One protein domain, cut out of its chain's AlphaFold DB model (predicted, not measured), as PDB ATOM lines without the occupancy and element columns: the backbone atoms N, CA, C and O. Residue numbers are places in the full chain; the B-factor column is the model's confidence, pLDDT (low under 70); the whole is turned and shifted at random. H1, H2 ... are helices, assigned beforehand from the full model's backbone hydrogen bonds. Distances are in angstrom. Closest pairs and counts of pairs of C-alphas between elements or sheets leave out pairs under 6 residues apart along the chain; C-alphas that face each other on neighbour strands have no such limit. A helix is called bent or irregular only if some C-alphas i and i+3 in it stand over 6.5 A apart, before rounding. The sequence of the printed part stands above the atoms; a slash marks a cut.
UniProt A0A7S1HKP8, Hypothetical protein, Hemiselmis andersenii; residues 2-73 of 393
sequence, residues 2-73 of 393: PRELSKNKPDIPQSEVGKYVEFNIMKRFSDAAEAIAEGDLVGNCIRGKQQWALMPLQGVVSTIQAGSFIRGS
ATOM      1  N   PRO A   2      27.983  32.529 -13.236       22.95
ATOM      2  CA  PRO A   2      26.527  32.652 -13.047       22.95
ATOM      3  C   PRO A   2      25.705  32.378 -14.323       22.95
ATOM      4  O   PRO A   2      24.582  31.897 -14.258       22.95
ATOM      5  N   ARG A   3      26.307  32.596 -15.503       23.75
ATOM      6  CA  ARG A   3      25.721  32.261 -16.822       23.75
ATOM      7  C   ARG A   3      25.725  30.766 -17.192       23.75
ATOM      8  O   ARG A   3      25.071  30.388 -18.154       23.75
ATOM      9  N   GLU A   4      26.459  29.924 -16.468       30.25
ATOM     10  CA  GLU A   4      26.456  28.461 -16.664       30.25
ATOM     11  C   GLU A   4      25.355  27.795 -15.816       30.25
ATOM     12  O   GLU A   4      24.760  26.809 -16.238       30.25
ATOM     13  N   LEU A   5      25.006  28.394 -14.669       36.34
ATOM     14  CA  LEU A   5      23.928  27.940 -13.778       36.34
ATOM     15  C   LEU A   5      22.526  28.091 -14.401       36.34
ATOM     16  O   LEU A   5      21.601  27.388 -14.015       36.34
ATOM     17  N   SER A   6      22.357  28.955 -15.410       34.12
ATOM     18  CA  SER A   6      21.064  29.156 -16.079       34.12
ATOM     19  C   SER A   6      20.674  28.033 -17.050       34.12
ATOM     20  O   SER A   6      19.530  28.008 -17.502       34.12
ATOM     21  N   LYS A   7      21.612  27.142 -17.411       36.25
ATOM     22  CA  LYS A   7      21.400  26.076 -18.410       36.25
ATOM     23  C   LYS A   7      20.934  24.749 -17.798       36.25
ATOM     24  O   LYS A   7      20.351  23.934 -18.507       36.25
ATOM     25  N   ASN A   8      21.139  24.566 -16.492       45.50
ATOM     26  CA  ASN A   8      20.800  23.355 -15.745       45.50
ATOM     27  C   ASN A   8      19.827  23.714 -14.619       45.50
ATOM     28  O   ASN A   8      20.223  23.840 -13.463       45.50
ATOM     29  N   LYS A   9      18.561  23.956 -14.970       51.78
ATOM     30  CA  LYS A   9      17.528  24.276 -13.981       51.78
ATOM     31  C   LYS A   9      16.980  22.975 -13.377       51.78
ATOM     32  O   LYS A   9      16.522  22.141 -14.154       51.78
ATOM     33  N   PRO A  10      17.008  22.791 -12.044       53.12
ATOM     34  CA  PRO A  10      16.249  21.723 -11.403       53.12
ATOM     35  C   PRO A  10      14.755  21.932 -11.669       53.12
ATOM     36  O   PRO A  10      14.282  23.069 -11.745       53.12
ATOM     37  N   ASP A  11      14.024  20.837 -11.837       55.25
ATOM     38  CA  ASP A  11      12.606  20.880 -12.177       55.25
ATOM     39  C   ASP A  11      11.815  21.183 -10.907       55.25
ATOM     40  O   ASP A  11      11.962  20.538  -9.859       55.25
ATOM     41  N   ILE A  12      11.025  22.244 -10.973       55.59
ATOM     42  CA  ILE A  12      10.307  22.768  -9.818       55.59
ATOM     43  C   ILE A  12       8.962  22.034  -9.777       55.59
ATOM     44  O   ILE A  12       8.215  22.096 -10.755       55.59
ATOM     45  N   PRO A  13       8.606  21.350  -8.674       53.88
ATOM     46  CA  PRO A  13       7.256  20.846  -8.471       53.88
ATOM     47  C   PRO A  13       6.261  21.987  -8.690       53.88
ATOM     48  O   PRO A  13       6.447  23.074  -8.143       53.88
ATOM     49  N   GLN A  14       5.200  21.751  -9.463       52.28
ATOM     50  CA  GLN A  14       4.235  22.790  -9.860       52.28
ATOM     51  C   GLN A  14       3.626  23.570  -8.672       52.28
ATOM     52  O   GLN A  14       3.169  24.697  -8.847       52.28
ATOM     53  N   SER A  15       3.684  23.014  -7.458       53.22
ATOM     54  CA  SER A  15       3.275  23.641  -6.196       53.22
ATOM     55  C   SER A  15       4.141  24.829  -5.743       53.22
ATOM     56  O   SER A  15       3.656  25.670  -4.994       53.22
ATOM     57  N   GLU A  16       5.400  24.924  -6.180       53.00
ATOM     58  CA  GLU A  16       6.368  25.970  -5.784       53.00
ATOM     59  C   GLU A  16       6.602  27.026  -6.881       53.00
ATOM     60  O   GLU A  16       7.451  27.905  -6.744       53.00
ATOM     61  N   VAL A  17       5.825  26.968  -7.969       53.66
ATOM     62  CA  VAL A  17       5.910  27.869  -9.139       53.66
ATOM     63  C   VAL A  17       5.299  29.261  -8.855       53.66
ATOM     64  O   VAL A  17       5.254  30.137  -9.718       53.66
ATOM     65  N   GLY A  18       4.865  29.512  -7.616       57.03
ATOM     66  CA  GLY A  18       4.502  30.844  -7.132       57.03
ATOM     67  C   GLY A  18       5.722  31.767  -7.035       57.03
ATOM     68  O   GLY A  18       6.842  31.289  -6.889       57.03
ATOM     69  N   LYS A  19       5.490  33.086  -7.161       57.88
ATOM     70  CA  LYS A  19       6.476  34.195  -7.142       57.88
ATOM     71  C   LYS A  19       7.785  33.823  -6.411       57.88
ATOM     72  O   LYS A  19       7.718  33.360  -5.284       57.88
ATOM     73  N   TYR A  20       8.936  34.103  -7.042       64.06
ATOM     74  CA  TYR A  20      10.321  33.813  -6.596       64.06
ATOM     75  C   TYR A  20      10.952  32.478  -7.055       64.06
ATOM     76  O   TYR A  20      11.725  31.851  -6.334       64.06
ATOM     77  N   VAL A  21      10.727  32.101  -8.318       70.38
ATOM     78  CA  VAL A  21      11.363  30.945  -8.989       70.38
ATOM     79  C   VAL A  21      12.894  30.913  -8.835       70.38
ATOM     80  O   VAL A  21      13.453  29.876  -8.495       70.38
ATOM     81  N   GLU A  22      13.589  32.036  -9.046       72.38
ATOM     82  CA  GLU A  22      15.059  32.092  -8.935       72.38
ATOM     83  C   GLU A  22      15.557  31.894  -7.498       72.38
ATOM     84  O   GLU A  22      16.561  31.216  -7.282       72.38
ATOM     85  N   PHE A  23      14.829  32.430  -6.513       80.19
ATOM     86  CA  PHE A  23      15.141  32.244  -5.096       80.19
ATOM     87  C   PHE A  23      15.000  30.776  -4.691       80.19
ATOM     88  O   PHE A  23      15.902  30.224  -4.069       80.19
ATOM     89  N   ASN A  24      13.912  30.120  -5.109       77.94
ATOM     90  CA  ASN A  24      13.680  28.706  -4.811       77.94
ATOM     91  C   ASN A  24      14.748  27.803  -5.454       77.94
ATOM     92  O   ASN A  24      15.181  26.830  -4.840       77.94
ATOM     93  N   ILE A  25      15.233  28.150  -6.654       78.94
ATOM     94  CA  ILE A  25      16.351  27.449  -7.301       78.94
ATOM     95  C   ILE A  25      17.651  27.636  -6.508       78.94
ATOM     96  O   ILE A  25      18.330  26.654  -6.214       78.94
ATOM     97  N   MET A  26      18.005  28.875  -6.146       81.50
ATOM     98  CA  MET A  26      19.228  29.133  -5.376       81.50
ATOM     99  C   MET A  26      19.192  28.473  -3.999       81.50
ATOM    100  O   MET A  26      20.206  27.930  -3.570       81.50
ATOM    101  N   LYS A  27      18.025  28.447  -3.348       85.31
ATOM    102  CA  LYS A  27      17.839  27.754  -2.074       85.31
ATOM    103  C   LYS A  27      18.140  26.259  -2.197       85.31
ATOM    104  O   LYS A  27      18.940  25.746  -1.433       85.31
ATOM    105  N   ARG A  28      17.612  25.581  -3.219       82.00
ATOM    106  CA  ARG A  28      17.901  24.154  -3.459       82.00
ATOM    107  C   ARG A  28      19.374  23.874  -3.737       82.00
ATOM    108  O   ARG A  28      19.892  22.855  -3.293       82.00
ATOM    109  N   PHE A  29      20.049  24.759  -4.472       84.00
ATOM    110  CA  PHE A  29      21.495  24.641  -4.667       84.00
ATOM    111  C   PHE A  29      22.266  24.830  -3.358       84.00
ATOM    112  O   PHE A  29      23.253  24.133  -3.154       84.00
ATOM    113  N   SER A  30      21.812  25.730  -2.482       90.19
ATOM    114  CA  SER A  30      22.380  25.910  -1.144       90.19
ATOM    115  C   SER A  30      22.192  24.655  -0.289       90.19
ATOM    116  O   SER A  30      23.181  24.113   0.189       90.19
ATOM    117  N   ASP A  31      20.960  24.148  -0.181       88.50
ATOM    118  CA  ASP A  31      20.624  22.965   0.626       88.50
ATOM    119  C   ASP A  31      21.390  21.716   0.133       88.50
ATOM    120  O   ASP A  31      21.866  20.895   0.915       88.50
ATOM    121  N   ALA A  32      21.575  21.581  -1.185       87.62
ATOM    122  CA  ALA A  32      22.385  20.512  -1.763       87.62
ATOM    123  C   ALA A  32      23.891  20.688  -1.530       87.62
ATOM    124  O   ALA A  32      24.589  19.699  -1.319       87.62
ATOM    125  N   ALA A  33      24.406  21.919  -1.580       88.62
ATOM    126  CA  ALA A  33      25.807  22.196  -1.277       88.62
ATOM    127  C   ALA A  33      26.125  21.917   0.199       88.62
ATOM    128  O   ALA A  33      27.189  21.378   0.492       88.62
ATOM    129  N   GLU A  34      25.193  22.226   1.100       92.06
ATOM    130  CA  GLU A  34      25.287  21.909   2.526       92.06
ATOM    131  C   GLU A  34      25.317  20.393   2.755       92.06
ATOM    132  O   GLU A  34      26.246  19.900   3.386       92.06
ATOM    133  N   ALA A  35      24.415  19.633   2.122       88.94
ATOM    134  CA  ALA A  35      24.444  18.169   2.179       88.94
ATOM    135  C   ALA A  35      25.763  17.575   1.636       88.94
ATOM    136  O   ALA A  35      26.321  16.647   2.214       88.94
ATOM    137  N   ILE A  36      26.323  18.119   0.550       88.19
ATOM    138  CA  ILE A  36      27.635  17.672   0.043       88.19
ATOM    139  C   ILE A  36      28.755  17.988   1.049       88.19
ATOM    140  O   ILE A  36      29.636  17.154   1.249       88.19
ATOM    141  N   ALA A  37      28.719  19.157   1.697       89.62
ATOM    142  CA  ALA A  37      29.703  19.545   2.706       89.62
ATOM    143  C   ALA A  37      29.623  18.665   3.967       89.62
ATOM    144  O   ALA A  37      30.653  18.224   4.472       89.62
ATOM    145  N   GLU A  38      28.418  18.339   4.439       90.75
ATOM    146  CA  GLU A  38      28.209  17.363   5.516       90.75
ATOM    147  C   GLU A  38      28.752  15.981   5.130       90.75
ATOM    148  O   GLU A  38      29.429  15.324   5.923       90.75
ATOM    149  N   GLY A  39      28.518  15.558   3.885       89.62
ATOM    150  CA  GLY A  39      29.079  14.327   3.336       89.62
ATOM    151  C   GLY A  39      30.611  14.309   3.339       89.62
ATOM    152  O   GLY A  39      31.201  13.263   3.610       89.62
ATOM    153  N   ASP A  40      31.262  15.450   3.095       90.38
ATOM    154  CA  ASP A  40      32.722  15.579   3.180       90.38
ATOM    155  C   ASP A  40      33.233  15.461   4.624       90.38
ATOM    156  O   ASP A  40      34.214  14.762   4.870       90.38
ATOM    157  N   LEU A  41      32.529  16.040   5.607       90.56
ATOM    158  CA  LEU A  41      32.856  15.865   7.032       90.56
ATOM    159  C   LEU A  41      32.793  14.391   7.453       90.56
ATOM    160  O   LEU A  41      33.699  13.897   8.133       90.56
ATOM    161  N   VAL A  42      31.751  13.675   7.020       90.06
ATOM    162  CA  VAL A  42      31.622  12.230   7.261       90.06
ATOM    163  C   VAL A  42      32.736  11.467   6.537       90.06
ATOM    164  O   VAL A  42      33.364  10.602   7.142       90.06
ATOM    165  N   GLY A  43      33.045  11.828   5.288       89.31
ATOM    166  CA  GLY A  43      34.152  11.245   4.523       89.31
ATOM    167  C   GLY A  43      35.512  11.424   5.206       89.31
ATOM    168  O   GLY A  43      36.298  10.480   5.276       89.31
ATOM    169  N   ASN A  44      35.768  12.597   5.787       89.25
ATOM    170  CA  ASN A  44      36.984  12.872   6.553       89.25
ATOM    171  C   ASN A  44      37.042  12.058   7.853       89.25
ATOM    172  O   ASN A  44      38.116  11.604   8.237       89.25
ATOM    173  N   CYS A  45      35.902  11.799   8.501       88.44
ATOM    174  CA  CYS A  45      35.844  10.893   9.651       88.44
ATOM    175  C   CYS A  45      36.106   9.432   9.254       88.44
ATOM    176  O   CYS A  45      36.827   8.738   9.969       88.44
ATOM    177  N   ILE A  46      35.557   8.976   8.122       91.25
ATOM    178  CA  ILE A  46      35.770   7.616   7.605       91.25
ATOM    179  C   ILE A  46      37.250   7.401   7.299       91.25
ATOM    180  O   ILE A  46      37.847   6.485   7.854       91.25
ATOM    181  N   ARG A  47      37.856   8.279   6.489       87.44
ATOM    182  CA  ARG A  47      39.270   8.169   6.100       87.44
ATOM    183  C   ARG A  47      40.226   8.426   7.267       87.44
ATOM    184  O   ARG A  47      41.236   7.748   7.389       87.44
ATOM    185  N   GLY A  48      39.903   9.377   8.147       88.31
ATOM    186  CA  GLY A  48      40.770   9.761   9.265       88.31
ATOM    187  C   GLY A  48      40.753   8.792  10.450       88.31
ATOM    188  O   GLY A  48      41.770   8.640  11.116       88.31
ATOM    189  N   LYS A  49      39.615   8.141  10.736       90.44
ATOM    190  CA  LYS A  49      39.460   7.203  11.868       90.44
ATOM    191  C   LYS A  49      39.237   5.751  11.438       90.44
ATOM    192  O   LYS A  49      38.961   4.917  12.294       90.44
ATOM    193  N   GLN A  50      39.291   5.457  10.138       90.38
ATOM    194  CA  GLN A  50      39.004   4.130   9.572       90.38
ATOM    195  C   GLN A  50      37.613   3.587   9.966       90.38
ATOM    196  O   GLN A  50      37.394   2.383  10.105       90.38
ATOM    197  N   GLN A  51      36.636   4.479  10.169       90.25
ATOM    198  CA  GLN A  51      35.296   4.118  10.642       90.25
ATOM    199  C   GLN A  51      34.340   3.847   9.471       90.25
ATOM    200  O   GLN A  51      33.422   4.619   9.188       90.25
ATOM    201  N   TRP A  52      34.521   2.705   8.811       92.38
ATOM    202  CA  TRP A  52      33.747   2.283   7.632       92.38
ATOM    203  C   TRP A  52      32.245   2.078   7.888       92.38
ATOM    204  O   TRP A  52      31.436   2.142   6.965       92.38
ATOM    205  N   ALA A  53      31.835   1.925   9.149       94.06
ATOM    206  CA  ALA A  53      30.425   1.845   9.537       94.06
ATOM    207  C   ALA A  53      29.610   3.100   9.160       94.06
ATOM    208  O   ALA A  53      28.385   3.031   9.077       94.06
ATOM    209  N   LEU A  54      30.270   4.241   8.924       92.31
ATOM    210  CA  LEU A  54      29.626   5.486   8.498       92.31
ATOM    211  C   LEU A  54      29.420   5.584   6.976       92.31
ATOM    212  O   LEU A  54      28.782   6.534   6.524       92.31
ATOM    213  N   MET A  55      29.889   4.616   6.179       91.50
ATOM    214  CA  MET A  55      29.687   4.620   4.721       91.50
ATOM    215  C   MET A  55      28.213   4.754   4.299       91.50
ATOM    216  O   MET A  55      27.937   5.562   3.411       91.50
ATOM    217  N   PRO A  56      27.237   4.055   4.925       94.25
ATOM    218  CA  PRO A  56      25.830   4.236   4.573       94.25
ATOM    219  C   PRO A  56      25.352   5.675   4.801       94.25
ATOM    220  O   PRO A  56      24.611   6.215   3.983       94.25
ATOM    221  N   LEU A  57      25.817   6.321   5.877       91.44
ATOM    222  CA  LEU A  57      25.496   7.716   6.172       91.44
ATOM    223  C   LEU A  57      26.101   8.656   5.122       91.44
ATOM    224  O   LEU A  57      25.396   9.520   4.603       91.44
ATOM    225  N   GLN A  58      27.371   8.453   4.755       92.50
ATOM    226  CA  GLN A  58      28.021   9.221   3.691       92.50
ATOM    227  C   GLN A  58      27.267   9.075   2.365       92.50
ATOM    228  O   GLN A  58      27.027  10.076   1.692       92.50
ATOM    229  N   GLY A  59      26.850   7.857   2.003       88.12
ATOM    230  CA  GLY A  59      26.072   7.598   0.793       88.12
ATOM    231  C   GLY A  59      24.736   8.343   0.793       88.12
ATOM    232  O   GLY A  59      24.409   9.015  -0.186       88.12
ATOM    233  N   VAL A  60      23.991   8.305   1.901       90.50
ATOM    234  CA  VAL A  60      22.705   9.011   2.024       90.50
ATOM    235  C   VAL A  60      22.883  10.524   1.901       90.50
ATOM    236  O   VAL A  60      22.188  11.149   1.102       90.50
ATOM    237  N   VAL A  61      23.822  11.109   2.643       86.69
ATOM    238  CA  VAL A  61      23.983  12.569   2.734       86.69
ATOM    239  C   VAL A  61      24.596  13.149   1.450       86.69
ATOM    240  O   VAL A  61      24.062  14.096   0.871       86.69
ATOM    241  N   SER A  62      25.659  12.533   0.925       85.75
ATOM    242  CA  SER A  62      26.370  13.052  -0.255       85.75
ATOM    243  C   SER A  62      25.650  12.795  -1.584       85.75
ATOM    244  O   SER A  62      25.789  13.600  -2.507       85.75
ATOM    245  N   THR A  63      24.873  11.708  -1.706       84.62
ATOM    246  CA  THR A  63      24.238  11.326  -2.984       84.62
ATOM    247  C   THR A  63      22.718  11.459  -2.960       84.62
ATOM    248  O   THR A  63      22.157  12.186  -3.783       84.62
ATOM    249  N   ILE A  64      22.033  10.808  -2.015       87.31
ATOM    250  CA  ILE A  64      20.564  10.714  -2.015       87.31
ATOM    251  C   ILE A  64      19.945  12.052  -1.610       87.31
ATOM    252  O   ILE A  64      19.065  12.566  -2.301       87.31
ATOM    253  N   GLN A  65      20.418  12.640  -0.514       86.19
ATOM    254  CA  GLN A  65      19.920  13.905   0.014       86.19
ATOM    255  C   GLN A  65      20.229  15.058  -0.947       86.19
ATOM    256  O   GLN A  65      19.301  15.752  -1.371       86.19
ATOM    257  N   ALA A  66      21.481  15.194  -1.399       84.00
ATOM    258  CA  ALA A  66      21.865  16.186  -2.409       84.00
ATOM    259  C   ALA A  66      21.072  16.027  -3.725       84.00
ATOM    260  O   ALA A  66      20.552  17.003  -4.275       84.00
ATOM    261  N   GLY A  67      20.899  14.787  -4.197       81.88
ATOM    262  CA  GLY A  67      20.090  14.472  -5.377       81.88
ATOM    263  C   GLY A  67      18.607  14.803  -5.197       81.88
ATOM    264  O   GLY A  67      17.958  15.268  -6.134       81.88
ATOM    265  N   SER A  68      18.063  14.640  -3.987       83.94
ATOM    266  CA  SER A  68      16.663  14.953  -3.684       83.94
ATOM    267  C   SER A  68      16.352  16.449  -3.797       83.94
ATOM    268  O   SER A  68      15.249  16.806  -4.230       83.94
ATOM    269  N   PHE A  69      17.314  17.318  -3.469       83.31
ATOM    270  CA  PHE A  69      17.173  18.774  -3.546       83.31
ATOM    271  C   PHE A  69      17.267  19.299  -4.987       83.31
ATOM    272  O   PHE A  69      16.508  20.194  -5.364       83.31
ATOM    273  N   ILE A  70      18.135  18.705  -5.819       77.56
ATOM    274  CA  ILE A  70      18.362  19.109  -7.226       77.56
ATOM    275  C   ILE A  70      17.545  18.250  -8.220       77.56
ATOM    276  O   ILE A  70      17.715  18.349  -9.434       77.56
ATOM    277  N   ARG A  71      16.603  17.425  -7.744       73.19
ATOM    278  CA  ARG A  71      15.783  16.558  -8.607       73.19
ATOM    279  C   ARG A  71      15.110  17.334  -9.748       73.19
ATOM    280  O   ARG A  71      14.557  18.416  -9.538       73.19
ATOM    281  N   GLY A  72      15.133  16.770 -10.952       68.75
ATOM    282  CA  GLY A  72      14.471  17.360 -12.107       68.75
ATOM    283  C   GLY A  72      14.895  16.786 -13.448       68.75
ATOM    284  O   GLY A  72      15.786  15.941 -13.511       68.75
ATOM    285  N   SER A  73      14.260  17.270 -14.518       62.88
ATOM    286  CA  SER A  73      14.707  17.021 -15.884       62.88
ATOM    287  C   SER A  73      16.142  17.524 -16.037       62.88
ATOM    288  O   SER A  73      16.405  18.717 -15.841       62.88
TER     289      SER A  73
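What this domain is: This is residues 2 to 73 of the 393 residues of the protein "Hypothetical protein" of Hemiselmis andersenii (UniProt A0A7S1HKP8). The model is a long helical hairpin: H2 and the shorter H3 lie side by side and run opposite ways, H3 folding back along H2. At the hairpin's open end lie the long link of residues 6 to 20 and, before it, the four-residue H1, apart from both long helices. The 72 printed residues hold three named helices, in the order H1, H2, H3, and no named strand; the class is all helix. The whole is loose, with a radius of gyration of the C-alphas of 15.0 A, and elongated, spanning 46 by 25 by 18 A.

How they stand to each other: Start at residue 2: H1, residues 2 to 5, is apart from H2, residues 21 to 49, and from H3, residues 52 to 69. Go on to H2 and H3, a helical hairpin; they touch, and their closest C-alphas are those of Ala 32 and Ala 66, 4.4 A apart. Their lines stand at a shallow tilt of 8 degrees, opposite ways. In H2 every O i to N i+4 pair is within hydrogen-bond range, in H3 10 of 14 are, and H1 is too short for such a pair.

Where its parts are: Find C-alpha 2 at (26.527, 32.652, -13.047), where the four residues of H1 begin. H2 begins at C-alpha 21, at (11.363, 30.945, -8.989), and runs 42.3 A to C-alpha 49. H3 runs 25.9 A from C-alpha 52 to C-alpha 69 at (17.173, 18.774, -3.546); it is irregular, with C-alphas 53 and 56 7.2 A apart.

The domain as a whole: Look for the two C-alphas farthest apart at Lys 19 and Gln 50, 47.3 A from each other. The printed part has no cut. The link from H1 to H2, 15 residues, is long; that from H2 to H3, 2 residues, is tight. In the B-factor column you will find pLDDT under 70 at residues 2 to 20 and 72 to 73, with a mean of 75.6 over the printed part.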